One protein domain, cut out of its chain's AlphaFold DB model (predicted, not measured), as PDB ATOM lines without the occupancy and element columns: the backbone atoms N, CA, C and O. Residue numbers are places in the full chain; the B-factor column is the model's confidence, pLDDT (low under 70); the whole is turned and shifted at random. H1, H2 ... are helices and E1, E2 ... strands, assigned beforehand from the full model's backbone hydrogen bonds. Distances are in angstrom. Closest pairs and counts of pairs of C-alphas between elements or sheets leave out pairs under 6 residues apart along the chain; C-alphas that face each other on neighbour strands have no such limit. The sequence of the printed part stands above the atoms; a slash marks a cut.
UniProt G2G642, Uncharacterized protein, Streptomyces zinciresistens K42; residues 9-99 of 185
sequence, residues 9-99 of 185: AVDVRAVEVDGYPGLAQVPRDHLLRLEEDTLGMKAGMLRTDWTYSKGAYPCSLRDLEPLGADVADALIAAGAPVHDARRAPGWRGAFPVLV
ATOM      1  N   ALA A   9      33.972 114.764  14.866       69.00
ATOM      2  CA  ALA A   9      34.150 114.827  16.313       69.00
ATOM      3  C   ALA A   9      33.335 113.734  17.009       69.00
ATOM      4  O   ALA A   9      32.109 113.728  16.909       69.00
ATOM      5  N   VAL A  10      33.994 112.847  17.751       69.94
ATOM      6  CA  VAL A  10      33.393 111.683  18.420       69.94
ATOM      7  C   VAL A  10      33.597 111.777  19.933       69.94
ATOM      8  O   VAL A  10      34.700 112.068  20.390       69.94
ATOM      9  N   ASP A  11      32.564 111.504  20.738       74.69
ATOM     10  CA  ASP A  11      32.730 111.299  22.189       74.69
ATOM     11  C   ASP A  11      33.726 110.169  22.455       74.69
ATOM     12  O   ASP A  11      33.562 109.043  21.979       74.69
ATOM     13  N   VAL A  12      34.741 110.455  23.268       81.19
ATOM     14  CA  VAL A  12      35.823 109.514  23.588       81.19
ATOM     15  C   VAL A  12      35.367 108.217  24.272       81.19
ATOM     16  O   VAL A  12      36.169 107.297  24.431       81.19
ATOM     17  N   ARG A  13      34.102 108.146  24.697       79.12
ATOM     18  CA  ARG A  13      33.450 106.977  25.306       79.12
ATOM     19  C   ARG A  13      32.593 106.174  24.324       79.12
ATOM     20  O   ARG A  13      32.124 105.103  24.693       79.12
ATOM     21  N   ALA A  14      32.339 106.686  23.118       72.81
ATOM     22  CA  ALA A  14      31.487 106.023  22.130       72.81
ATOM     23  C   ALA A  14      32.225 104.928  21.341       72.81
ATOM     24  O   ALA A  14      31.585 104.017  20.811       72.81
ATOM     25  N   VAL A  15      33.560 104.993  21.300       80.81
ATOM     26  CA  VAL A  15      34.438 104.052  20.594       80.81
ATOM     27  C   VAL A  15      35.400 103.386  21.579       80.81
ATOM     28  O   VAL A  15      36.124 104.057  22.319       80.81
ATOM     29  N   GLU A  16      35.410 102.058  21.561       90.44
ATOM     30  CA  GLU A  16      36.460 101.224  22.145       90.44
ATOM     31  C   GLU A  16      37.571 101.041  21.101       90.44
ATOM     32  O   GLU A  16      37.281 100.898  19.912       90.44
ATOM     33  N   VAL A  17      38.832 101.063  21.539       94.12
ATOM     34  CA  VAL A  17      40.006 100.882  20.676       94.12
ATOM     35  C   VAL A  17      40.904  99.822  21.297       94.12
ATOM     36  O   VAL A  17      41.351  99.983  22.437       94.12
ATOM     37  N   ASP A  18      41.181  98.752  20.558       94.81
ATOM     38  CA  ASP A  18      41.977  97.635  21.055       94.81
ATOM     39  C   ASP A  18      43.408  98.090  21.401       94.81
ATOM     40  O   ASP A  18      44.067  98.842  20.677       94.81
ATOM     41  N   GLY A  19      43.881  97.660  22.574       92.31
ATOM     42  CA  GLY A  19      45.158  98.088  23.154       92.31
ATOM     43  C   GLY A  19      45.118  99.395  23.962       92.31
ATOM     44  O   GLY A  19      46.121  99.713  24.601       92.31
ATOM     45  N   TYR A  20      43.991 100.120  24.010       94.00
ATOM     46  CA  TYR A  20      43.856 101.367  24.779       94.00
ATOM     47  C   TYR A  20      42.673 101.351  25.766       94.00
ATOM     48  O   TYR A  20      41.624 100.794  25.461       94.00
ATOM     49  N   PRO A  21      42.762 102.049  26.920       86.81
ATOM     50  CA  PRO A  21      41.635 102.195  27.857       86.81
ATOM     51  C   PRO A  21      40.428 103.008  27.340       86.81
ATOM     52  O   PRO A  21      39.502 103.268  28.106       86.81
ATOM     53  N   GLY A  22      40.455 103.477  26.089       87.12
ATOM     54  CA  GLY A  22      39.412 104.292  25.459       87.12
ATOM     55  C   GLY A  22      39.979 105.308  24.464       87.12
ATOM     56  O   GLY A  22      41.167 105.644  24.509       87.12
ATOM     57  N   LEU A  23      39.121 105.839  23.585       87.50
ATOM     58  CA  LEU A  23      39.528 106.690  22.458       87.50
ATOM     59  C   LEU A  23      40.323 107.947  22.872       87.50
ATOM     60  O   LEU A  23      41.171 108.412  22.115       87.50
ATOM     61  N   ALA A  24      40.116 108.481  24.081       88.00
ATOM     62  CA  ALA A  24      40.876 109.628  24.595       88.00
ATOM     63  C   ALA A  24      42.392 109.375  24.707       88.00
ATOM     64  O   ALA A  24      43.164 110.329  24.642       88.00
ATOM     65  N   GLN A  25      42.806 108.117  24.911       92.38
ATOM     66  CA  GLN A  25      44.186 107.743  25.257       92.38
ATOM     67  C   GLN A  25      45.039 107.327  24.052       92.38
ATOM     68  O   GLN A  25      46.253 107.183  24.185       92.38
ATOM     69  N   VAL A  26      44.430 107.141  22.878       94.31
ATOM     70  CA  VAL A  26      45.174 106.848  21.645       94.31
ATOM     71  C   VAL A  26      46.067 108.058  21.309       94.31
ATOM     72  O   VAL A  26      45.603 109.198  21.419       94.31
ATOM     73  N   PRO A  27      47.335 107.900  20.903       95.06
ATOM     74  CA  PRO A  27      48.133 109.028  20.435       95.06
ATOM     75  C   PRO A  27      47.525 109.688  19.187       95.06
ATOM     76  O   PRO A  27      46.590 109.170  18.574       95.06
ATOM     77  N   ARG A  28      48.017 110.879  18.844       92.94
ATOM     78  CA  ARG A  28      47.654 111.583  17.605       92.94
ATOM     79  C   ARG A  28      48.303 110.894  16.400       92.94
ATOM     80  O   ARG A  28      49.340 110.256  16.557       92.94
ATOM     81  N   ASP A  29      47.703 111.051  15.226       93.31
ATOM     82  CA  ASP A  29      48.182 110.533  13.940       93.31
ATOM     83  C   ASP A  29      48.271 108.985  13.870       93.31
ATOM     84  O   ASP A  29      48.816 108.430  12.918       93.31
ATOM     85  N   HIS A  30      47.674 108.280  14.839       96.56
ATOM     86  CA  HIS A  30      47.437 106.836  14.787       96.56
ATOM     87  C   HIS A  30      46.217 106.530  13.914       96.56
ATOM     88  O   HIS A  30      45.310 107.357  13.773       96.56
ATOM     89  N   LEU A  31      46.173 105.321  13.361       97.25
ATOM     90  CA  LEU A  31      45.071 104.850  12.532       97.25
ATOM     91  C   LEU A  31      44.134 103.946  13.337       97.25
ATOM     92  O   LEU A  31      44.574 103.062  14.071       97.25
ATOM     93  N   LEU A  32      42.834 104.164  13.176       95.00
ATOM     94  CA  LEU A  32      41.761 103.323  13.688       95.00
ATOM     95  C   LEU A  32      41.090 102.622  12.511       95.00
ATOM     96  O   LEU A  32      40.666 103.287  11.564       95.00
ATOM     97  N   ARG A  33      40.960 101.301  12.584       96.25
ATOM     98  CA  ARG A  33      40.221 100.491  11.616       96.25
ATOM     99  C   ARG A  33      38.840 100.167  12.176       96.25
ATOM    100  O   ARG A  33      38.733  99.538  13.225       96.25
ATOM    101  N   LEU A  34      37.799 100.585  11.462       88.69
ATOM    102  CA  LEU A  34      36.417 100.171  11.689       88.69
ATOM    103  C   LEU A  34      36.091  99.023  10.728       88.69
ATOM    104  O   LEU A  34      36.114  99.223   9.513       88.69
ATOM    105  N   GLU A  35      35.791  97.836  11.256       88.00
ATOM    106  CA  GLU A  35      35.405  96.671  10.439       88.00
ATOM    107  C   GLU A  35      33.948  96.743   9.943       88.00
ATOM    108  O   GLU A  35      33.624  96.190   8.893       88.00
ATOM    109  N   GLU A  36      33.083  97.456  10.670       78.06
ATOM    110  CA  GLU A  36      31.672  97.679  10.338       78.06
ATOM    111  C   GLU A  36      31.263  99.147  10.540       78.06
ATOM    112  O   GLU A  36      31.904  99.896  11.286       78.06
ATOM    113  N   ASP A  37      30.166  99.551   9.891       71.38
ATOM    114  CA  ASP A  37      29.602 100.898   9.994       71.38
ATOM    115  C   ASP A  37      29.255 101.233  11.458       71.38
ATOM    116  O   ASP A  37      28.324 100.699  12.066       71.38
ATOM    117  N   THR A  38      30.022 102.153  12.038       64.88
ATOM    118  CA  THR A  38      30.057 102.420  13.477       64.88
ATOM    119  C   THR A  38      29.676 103.871  13.742       64.88
ATOM    120  O   THR A  38      30.368 104.794  13.330       64.88
ATOM    121  N   LEU A  39      28.577 104.093  14.477       57.50
ATOM    122  CA  LEU A  39      28.108 105.437  14.882       57.50
ATOM    123  C   LEU A  39      27.850 106.402  13.697       57.50
ATOM    124  O   LEU A  39      28.033 107.608  13.831       57.50
ATOM    125  N   GLY A  40      27.447 105.880  12.533       57.97
ATOM    126  CA  GLY A  40      27.256 106.680  11.312       57.97
ATOM    127  C   GLY A  40      28.555 107.012  10.563       57.97
ATOM    128  O   GLY A  40      28.523 107.728   9.566       57.97
ATOM    129  N   MET A  41      29.701 106.491  11.014       67.81
ATOM    130  CA  MET A  41      30.930 106.434  10.223       67.81
ATOM    131  C   MET A  41      30.942 105.120   9.442       67.81
ATOM    132  O   MET A  41      30.673 104.064  10.016       67.81
ATOM    133  N   LYS A  42      31.270 105.175   8.150       69.62
ATOM    134  CA  LYS A  42      31.444 103.968   7.333       69.62
ATOM    135  C   LYS A  42      32.631 103.139   7.825       69.62
ATOM    136  O   LYS A  42      33.617 103.711   8.300       69.62
ATOM    137  N   ALA A  43      32.555 101.823   7.651       81.25
ATOM    138  CA  ALA A  43      33.701 100.928   7.787       81.25
ATOM    139  C   ALA A  43      34.888 101.433   6.941       81.25
ATOM    140  O   ALA A  43      34.705 101.920   5.820       81.25
ATOM    141  N   GLY A  44      36.105 101.338   7.476       88.50
ATOM    142  CA  GLY A  44      37.294 101.922   6.856       88.50
ATOM    143  C   GLY A  44      38.340 102.402   7.861       88.50
ATOM    144  O   GLY A  44      38.386 101.946   9.002       88.50
ATOM    145  N   MET A  45      39.201 103.314   7.410       93.38
ATOM    146  CA  MET A  45      40.330 103.839   8.181       93.38
ATOM    147  C   MET A  45      40.077 105.282   8.612       93.38
ATOM    148  O   MET A  45      39.733 106.132   7.789       93.38
ATOM    149  N   LEU A  46      40.294 105.567   9.893       90.88
ATOM    150  CA  LEU A  46      40.240 106.907  10.473       90.88
ATOM    151  C   LEU A  46      41.607 107.271  11.058       90.88
ATOM    152  O   LEU A  46      42.236 106.429  11.693       90.88
ATOM    153  N   ARG A  47      42.053 108.521  10.931       92.06
ATOM    154  CA  ARG A  47      43.219 109.040  11.660       92.06
ATOM    155  C   ARG A  47      42.783 109.792  12.915       92.06
ATOM    156  O   ARG A  47      41.866 110.608  12.859       92.06
ATOM    157  N   THR A  48      43.449 109.545  14.041       90.81
ATOM    158  CA  THR A  48      43.200 110.265  15.296       90.81
ATOM    159  C   THR A  48      43.795 111.672  15.273       90.81
ATOM    160  O   THR A  48      44.994 111.851  15.057       90.81
ATOM    161  N   ASP A  49      42.990 112.681  15.596       84.38
ATOM    162  CA  ASP A  49      43.472 114.043  15.833       84.38
ATOM    163  C   ASP A  49      43.333 114.425  17.325       84.38
ATOM    164  O   ASP A  49      43.434 113.553  18.202       84.38
ATOM    165  N   TRP A  50      43.190 115.712  17.646       77.25
ATOM    166  CA  TRP A  50      43.134 116.230  19.016       77.25
ATOM    167  C   TRP A  50      41.869 115.829  19.794       77.25
ATOM    168  O   TRP A  50      40.757 115.812  19.265       77.25
ATOM    169  N   THR A  51      42.047 115.598  21.097       83.19
ATOM    170  CA  THR A  51      40.971 115.499  22.096       83.19
ATOM    171  C   THR A  51      40.697 116.886  22.693       83.19
ATOM    172  O   THR A  51      41.639 117.604  23.027       83.19
ATOM    173  N   TYR A  52      39.429 117.267  22.858       68.44
ATOM    174  CA  TYR A  52      39.002 118.583  23.353       68.44
ATOM    175  C   TYR A  52      37.647 118.525  24.080       68.44
ATOM    176  O   TYR A  52      36.993 117.485  24.134       68.44
ATOM    177  N   SER A  53      37.207 119.657  24.632       60.47
ATOM    178  CA  SER A  53      35.861 119.843  25.196       60.47
ATOM    179  C   SER A  53      35.142 120.964  24.442       60.47
ATOM    180  O   SER A  53      35.783 121.928  24.025       60.47
ATOM    181  N   LYS A  54      33.817 120.861  24.262       50.16
ATOM    182  CA  LYS A  54      33.029 121.811  23.453       50.16
ATOM    183  C   LYS A  54      31.859 122.406  24.242       50.16
ATOM    184  O   LYS A  54      30.850 121.744  24.462       50.16
ATOM    185  N   GLY A  55      31.980 123.677  24.626       52.09
ATOM    186  CA  GLY A  55      30.925 124.412  25.334       52.09
ATOM    187  C   GLY A  55      30.484 123.714  26.626       52.09
ATOM    188  O   GLY A  55      31.319 123.283  27.414       52.09
ATOM    189  N   ALA A  56      29.170 123.578  26.817       43.94
ATOM    190  CA  ALA A  56      28.566 122.882  27.957       43.94
ATOM    191  C   ALA A  56      28.461 121.349  27.781       43.94
ATOM    192  O   ALA A  56      27.763 120.690  28.551       43.94
ATOM    193  N   TYR A  57      29.113 120.760  26.770       49.41
ATOM    194  CA  TYR A  57      29.110 119.309  26.592       49.41
ATOM    195  C   TYR A  57      29.839 118.626  27.767       49.41
ATOM    196  O   TYR A  57      31.001 118.948  28.020       49.41
ATOM    197  N   PRO A  58      29.207 117.686  28.500       49.47
ATOM    198  CA  PRO A  58      29.729 117.190  29.779       49.47
ATOM    199  C   PRO A  58      30.915 116.218  29.654       49.47
ATOM    200  O   PRO A  58      31.323 115.617  30.647       49.47
ATOM    201  N   CYS A  59      31.436 115.991  28.446       63.16
ATOM    202  CA  CYS A  59      32.441 114.972  28.144       63.16
ATOM    203  C   CYS A  59      33.473 115.493  27.135       63.16
ATOM    204  O   CYS A  59      33.326 116.578  26.573       63.16
ATOM    205  N   SER A  60      34.531 114.718  26.903       72.81
ATOM    206  CA  SER A  60      35.523 115.036  25.877       72.81
ATOM    207  C   SER A  60      35.115 114.487  24.513       72.81
ATOM    208  O   SER A  60      34.617 113.366  24.397       72.81
ATOM    209  N   LEU A  61      35.364 115.285  23.484       72.06
ATOM    210  CA  LEU A  61      35.284 114.915  22.079       72.06
ATOM    211  C   LEU A  61      36.690 114.669  21.540       72.06
ATOM    212  O   LEU A  61      37.675 115.170  22.089       72.06
ATOM    213  N   ARG A  62      36.779 113.937  20.439       79.81
ATOM    214  CA  ARG A  62      37.999 113.773  19.661       79.81
ATOM    215  C   ARG A  62      37.685 113.814  18.180       79.81
ATOM    216  O   ARG A  62      36.795 113.101  17.731       79.81
ATOM    217  N   ASP A  63      38.446 114.604  17.440       78.19
ATOM    218  CA  ASP A  63      38.333 114.642  15.987       78.19
ATOM    219  C   ASP A  63      39.007 113.412  15.365       78.19
ATOM    220  O   ASP A  63      40.153 113.078  15.688       78.19
ATOM    221  N   LEU A  64      38.280 112.740  14.474       77.94
ATOM    222  CA  LEU A  64      38.734 111.625  13.648       77.94
ATOM    223  C   LEU A  64      38.616 112.010  12.172       77.94
ATOM    224  O   LEU A  64      37.578 112.500  11.742       77.94
ATOM    225  N   GLU A  65      39.659 111.791  11.386       84.00
ATOM    226  CA  GLU A  65      39.679 112.089   9.949       84.00
ATOM    227  C   GLU A  65      39.476 110.798   9.143       84.00
ATOM    228  O   GLU A  65      40.342 109.923   9.208       84.00
ATOM    229  N   PRO A  66      38.388 110.648   8.369       82.56
ATOM    230  CA  PRO A  66      38.240 109.528   7.446       82.56
ATOM    231  C   PRO A  66      39.290 109.576   6.332       82.56
ATOM    232  O   PRO A  66      39.439 110.591   5.650       82.56
ATOM    233  N   LEU A  67      39.993 108.465   6.119       85.00
ATOM    234  CA  LEU A  67      41.013 108.332   5.083       85.00
ATOM    235  C   LEU A  67      40.500 107.514   3.893       85.00
ATOM    236  O   LEU A  67      39.862 106.474   4.058       85.00
ATOM    237  N   GLY A  68      40.853 107.945   2.680       85.88
ATOM    238  CA  GLY A  68      40.776 107.086   1.498       85.88
ATOM    239  C   GLY A  68      41.811 105.955   1.571       85.88
ATOM    240  O   GLY A  68      42.873 106.138   2.167       85.88
ATOM    241  N   ALA A  69      41.514 104.811   0.945       89.31
ATOM    242  CA  ALA A  69      42.354 103.607   0.998       89.31
ATOM    243  C   ALA A  69      43.827 103.897   0.653       89.31
ATOM    244  O   ALA A  69      44.696 103.647   1.480       89.31
ATOM    245  N   ASP A  70      44.090 104.552  -0.482       94.06
ATOM    246  CA  ASP A  70      45.445 104.909  -0.934       94.06
ATOM    247  C   ASP A  70      46.238 105.739   0.100       94.06
ATOM    248  O   ASP A  70      47.458 105.608   0.218       94.06
ATOM    249  N   VAL A  71      45.553 106.602   0.863       93.75
ATOM    250  CA  VAL A  71      46.167 107.449   1.901       93.75
ATOM    251  C   VAL A  71      46.464 106.632   3.155       93.75
ATOM    252  O   VAL A  71      47.538 106.777   3.742       93.75
ATOM    253  N   ALA A  72      45.540 105.756   3.555       94.06
ATOM    254  CA  ALA A  72      45.757 104.846   4.672       94.06
ATOM    255  C   ALA A  72      46.904 103.868   4.377       94.06
ATOM    256  O   ALA A  72      47.816 103.754   5.192       94.06
ATOM    257  N   ASP A  73      46.927 103.248   3.196       97.00
ATOM    258  CA  ASP A  73      47.980 102.319   2.773       97.00
ATOM    259  C   ASP A  73      49.360 102.995   2.751       97.00
ATOM    260  O   ASP A  73      50.339 102.422   3.237       97.00
ATOM    261  N   ALA A  74      49.448 104.240   2.269       97.25
ATOM    262  CA  ALA A  74      50.688 105.015   2.297       97.25
ATOM    263  C   ALA A  74      51.175 105.311   3.730       97.25
ATOM    264  O   ALA A  74      52.375 105.218   4.004       97.25
ATOM    265  N   LEU A  75      50.266 105.634   4.658       96.75
ATOM    266  CA  LEU A  75      50.601 105.864   6.069       96.75
ATOM    267  C   LEU A  75      51.003 104.565   6.786       96.75
ATOM    268  O   LEU A  75      51.976 104.563   7.541       96.75
ATOM    269  N   ILE A  76      50.322 103.451   6.508       97.00
ATOM    270  CA  ILE A  76      50.666 102.119   7.032       97.00
ATOM    271  C   ILE A  76      52.052 101.695   6.530       97.00
ATOM    272  O   ILE A  76      52.890 101.269   7.325       97.00
ATOM    273  N   ALA A  77      52.342 101.884   5.238       97.12
ATOM    274  CA  ALA A  77      53.661 101.619   4.660       97.12
ATOM    275  C   ALA A  77      54.768 102.519   5.249       97.12
ATOM    276  O   ALA A  77      55.920 102.093   5.343       97.12
ATOM    277  N   ALA A  78      54.424 103.734   5.690       96.88
ATOM    278  CA  ALA A  78      55.316 104.630   6.430       96.88
ATOM    279  C   ALA A  78      55.465 104.273   7.928       96.88
ATOM    280  O   ALA A  78      56.243 104.921   8.631       96.88
ATOM    281  N   GLY A  79      54.761 103.246   8.419       96.44
ATOM    282  CA  GLY A  79      54.855 102.749   9.794       96.44
ATOM    283  C   GLY A  79      53.856 103.357  10.785       96.44
ATOM    284  O   GLY A  79      54.082 103.255  11.990       96.44
ATOM    285  N   ALA A  80      52.769 103.981  10.317       95.94
ATOM    286  CA  ALA A  80      51.705 104.474  11.193       95.94
ATOM    287  C   ALA A  80      51.044 103.309  11.970       95.94
ATOM    288  O   ALA A  80      50.600 102.343  11.343       95.94
ATOM    289  N   PRO A  81      50.945 103.371  13.314       97.25
ATOM    290  CA  PRO A  81      50.291 102.324  14.095       97.25
ATOM    291  C   PRO A  81      48.794 102.228  13.781       97.25
ATOM    292  O   PRO A  81      48.096 103.243  13.761       97.25
ATOM    293  N   VAL A  82      48.308 101.003  13.571       97.38
ATOM    294  CA  VAL A  82      46.895 100.688  13.316       97.38
ATOM    295  C   VAL A  82      46.306  99.976  14.527       97.38
ATOM    296  O   VAL A  82      46.919  99.048  15.058       97.38
ATOM    297  N   HIS A  83      45.109 100.387  14.933       97.06
ATOM    298  CA  HIS A  83      44.349  99.794  16.029       97.06
ATOM    299  C   HIS A  83      42.934  99.470  15.569       97.06
ATOM    300  O   HIS A  83      42.313 100.264  14.861       97.06
ATOM    301  N   ASP A  84      42.409  98.330  15.996       96.62
ATOM    302  CA  ASP A  84      41.026  97.965  15.719       96.62
ATOM    303  C   ASP A  84      40.090  98.731  16.652       96.62
ATOM    304  O   ASP A  84      40.371  98.911  17.841       96.62
ATOM    305  N   ALA A  85      39.003  99.255  16.091       91.81
ATOM    306  CA  ALA A  85      38.068 100.120  16.786       91.81
ATOM    307  C   ALA A  85      36.626  99.680  16.523       91.81
ATOM    308  O   ALA A  85      36.263  99.276  15.418       91.81
ATOM    309  N   ARG A  86      35.788  99.775  17.555       87.56
ATOM    310  CA  ARG A  86      34.374  99.376  17.514       87.56
ATOM    311  C   ARG A  86      33.529 100.282  18.398       87.56
ATOM    312  O   ARG A  86      34.051 100.992  19.261       87.56
ATOM    313  N   ARG A  87      32.205 100.247  18.228       78.69
ATOM    314  CA  ARG A  87      31.280 100.885  19.181       78.69
ATOM    315  C   ARG A  87      31.544 100.343  20.590       78.69
ATOM    316  O   ARG A  87      31.546  99.132  20.796       78.69
ATOM    317  N   ALA A  88      31.709 101.239  21.559       79.12
ATOM    318  CA  ALA A  88      31.972 100.858  22.939       79.12
ATOM    319  C   ALA A  88      30.814 100.024  23.540       79.12
ATOM    320  O   ALA A  88      29.639 100.364  23.334       79.12
ATOM    321  N   PRO A  89      31.101  98.961  24.316       74.94
ATOM    322  CA  PRO A  89      30.078  98.136  24.950       74.94
ATOM    323  C   PRO A  89      29.117  98.957  25.815       74.94
ATOM    324  O   PRO A  89      29.520  99.745  26.668       74.94
ATOM    325  N   GLY A  90      27.813  98.770  25.599       64.38
ATOM    326  CA  GLY A  90      26.774  99.524  26.303       64.38
ATOM    327  C   GLY A  90      26.517 100.934  25.760       64.38
ATOM    328  O   GLY A  90      25.573 101.576  26.227       64.38
ATOM    329  N   TRP A  91      27.258 101.402  24.749       61.09
ATOM    330  CA  TRP A  91      26.925 102.639  24.048       61.09
ATOM    331  C   TRP A  91      25.637 102.466  23.227       61.09
ATOM    332  O   TRP A  91      25.586 101.683  22.279       61.09
ATOM    333  N   ARG A  92      24.574 103.191  23.597       48.69
ATOM    334  CA  ARG A  92      23.233 103.077  22.978       48.69
ATOM    335  C   ARG A  92      22.856 104.243  22.066       48.69
ATOM    336  O   ARG A  92      21.874 104.142  21.338       48.69
ATOM    337  N   GLY A  93      23.600 105.346  22.105       44.50
ATOM    338  CA  GLY A  93      23.346 106.494  21.239       44.50
ATOM    339  C   GLY A  93      23.820 106.235  19.809       44.50
ATOM    340  O   GLY A  93      24.933 105.759  19.602       44.50
ATOM    341  N   ALA A  94      23.022 106.614  18.810       42.09
ATOM    342  CA  ALA A  94      23.538 106.788  17.448       42.09
ATOM    343  C   ALA A  94      24.540 107.963  17.363       42.09
ATOM    344  O   ALA A  94      25.418 107.967  16.512       42.09
ATOM    345  N   PHE A  95      24.436 108.909  18.301       40.12
ATOM    346  CA  PHE A  95      25.267 110.105  18.453       40.12
ATOM    347  C   PHE A  95      25.996 110.034  19.809       40.12
ATOM    348  O   PHE A  95      25.453 109.426  20.740       40.12
ATOM    349  N   PRO A  96      27.220 110.583  19.937       43.31
ATOM    350  CA  PRO A  96      27.480 112.016  19.837       43.31
ATOM    351  C   PRO A  96      28.618 112.228  18.841       43.31
ATOM    352  O   PRO A  96      29.794 112.292  19.203       43.31
ATOM    353  N   VAL A  97      28.234 112.274  17.569       38.47
ATOM    354  CA  VAL A  97      29.144 112.508  16.454       38.47
ATOM    355  C   VAL A  97      28.764 113.842  15.810       38.47
ATOM    356  O   VAL A  97      27.646 113.987  15.316       38.47
ATOM    357  N   LEU A  98      29.665 114.825  15.842       38.28
ATOM    358  CA  LEU A  98      29.513 116.103  15.131       38.28
ATOM    359  C   LEU A  98      30.349 116.000  13.839       38.28
ATOM    360  O   LEU A  98      31.572 115.948  13.919       38.28
ATOM    361  N   VAL A  99      29.702 115.877  12.671       33.47
ATOM    362  CA  VAL A  99      30.362 115.600  11.366       33.47
ATOM    363  C   VAL A  99      30.674 116.918  10.616       33.47
ATOM    364  O   VAL A  99      31.339 117.757  11.205       33.47
TER     365      VAL A  99
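This is residues 9 to 99 of the 185 residues of an uncharacterized protein of Streptomyces zinciresistens K42 (UniProt G2G642). One six-stranded sheet, strongly twisted, is curled like part of a barrel; helix H1 sits at one end of the long axis, and the loop of the hairpin E4 and E5 reaches the other. The printed part has 91 residues, under half in named elements, in the order E1 E2 E3 E4 E5 H1 E6; the class is mixed, helices and strands. The mixed sheet runs E1 E5 E4 E3 E6 E2. The whole is compact, with a radius of gyration of the C-alphas of 12.5 A, yet elongated, spanning 39 by 24 by 23 A.

E4, residues 44 to 52, is 23.5 A long and bends by 55 degrees at residue 49. E5, residues 61 to 67, measures 19.1 A; E6, residues 82 to 87, 16.7 A, ending at C-alpha 87 (31.280, 100.885, 19.181). E3 is residues 31 to 34, E2 15 to 17, and E1 9 to 11, beginning at C-alpha 9 (34.150, 114.827, 16.313). H1 is residues 69 to 77, 12.1 A.

E3, E4 and E5 form a meander, each strand the antiparallel neighbour of the one before; N 47 and O 65 are 2.8 A apart, N 32 and O 46 2.8 A. E3 and E6 are parallel, with N 33 and O 83 at 2.8 A. E2 is antiparallel to E6, N 16 to O 86 2.9 A; E1 to E5, N 10 to O 62 2.8 A. H1 is on the sheet at a height of 9.5 A; its closest C-alphas to E4 are Ala 72 and Met 45, 6.5 A. E5, H1 and E6 make a split strand-helix-strand unit, two strands running the same way with E4 and E3 between them, its crossover right-handed. In H1 every O i to N i+4 pair is within hydrogen-bond range.

The C-alphas farthest apart, Ala 56 and Ala 77, are 40.3 A apart. The printed part has no cut; the link E2 to E3 is long. Mean pLDDT of the printed part is 78.9; residues 9 to 10, 38 to 42, 52 to 59 and 90 to 99 are under 70.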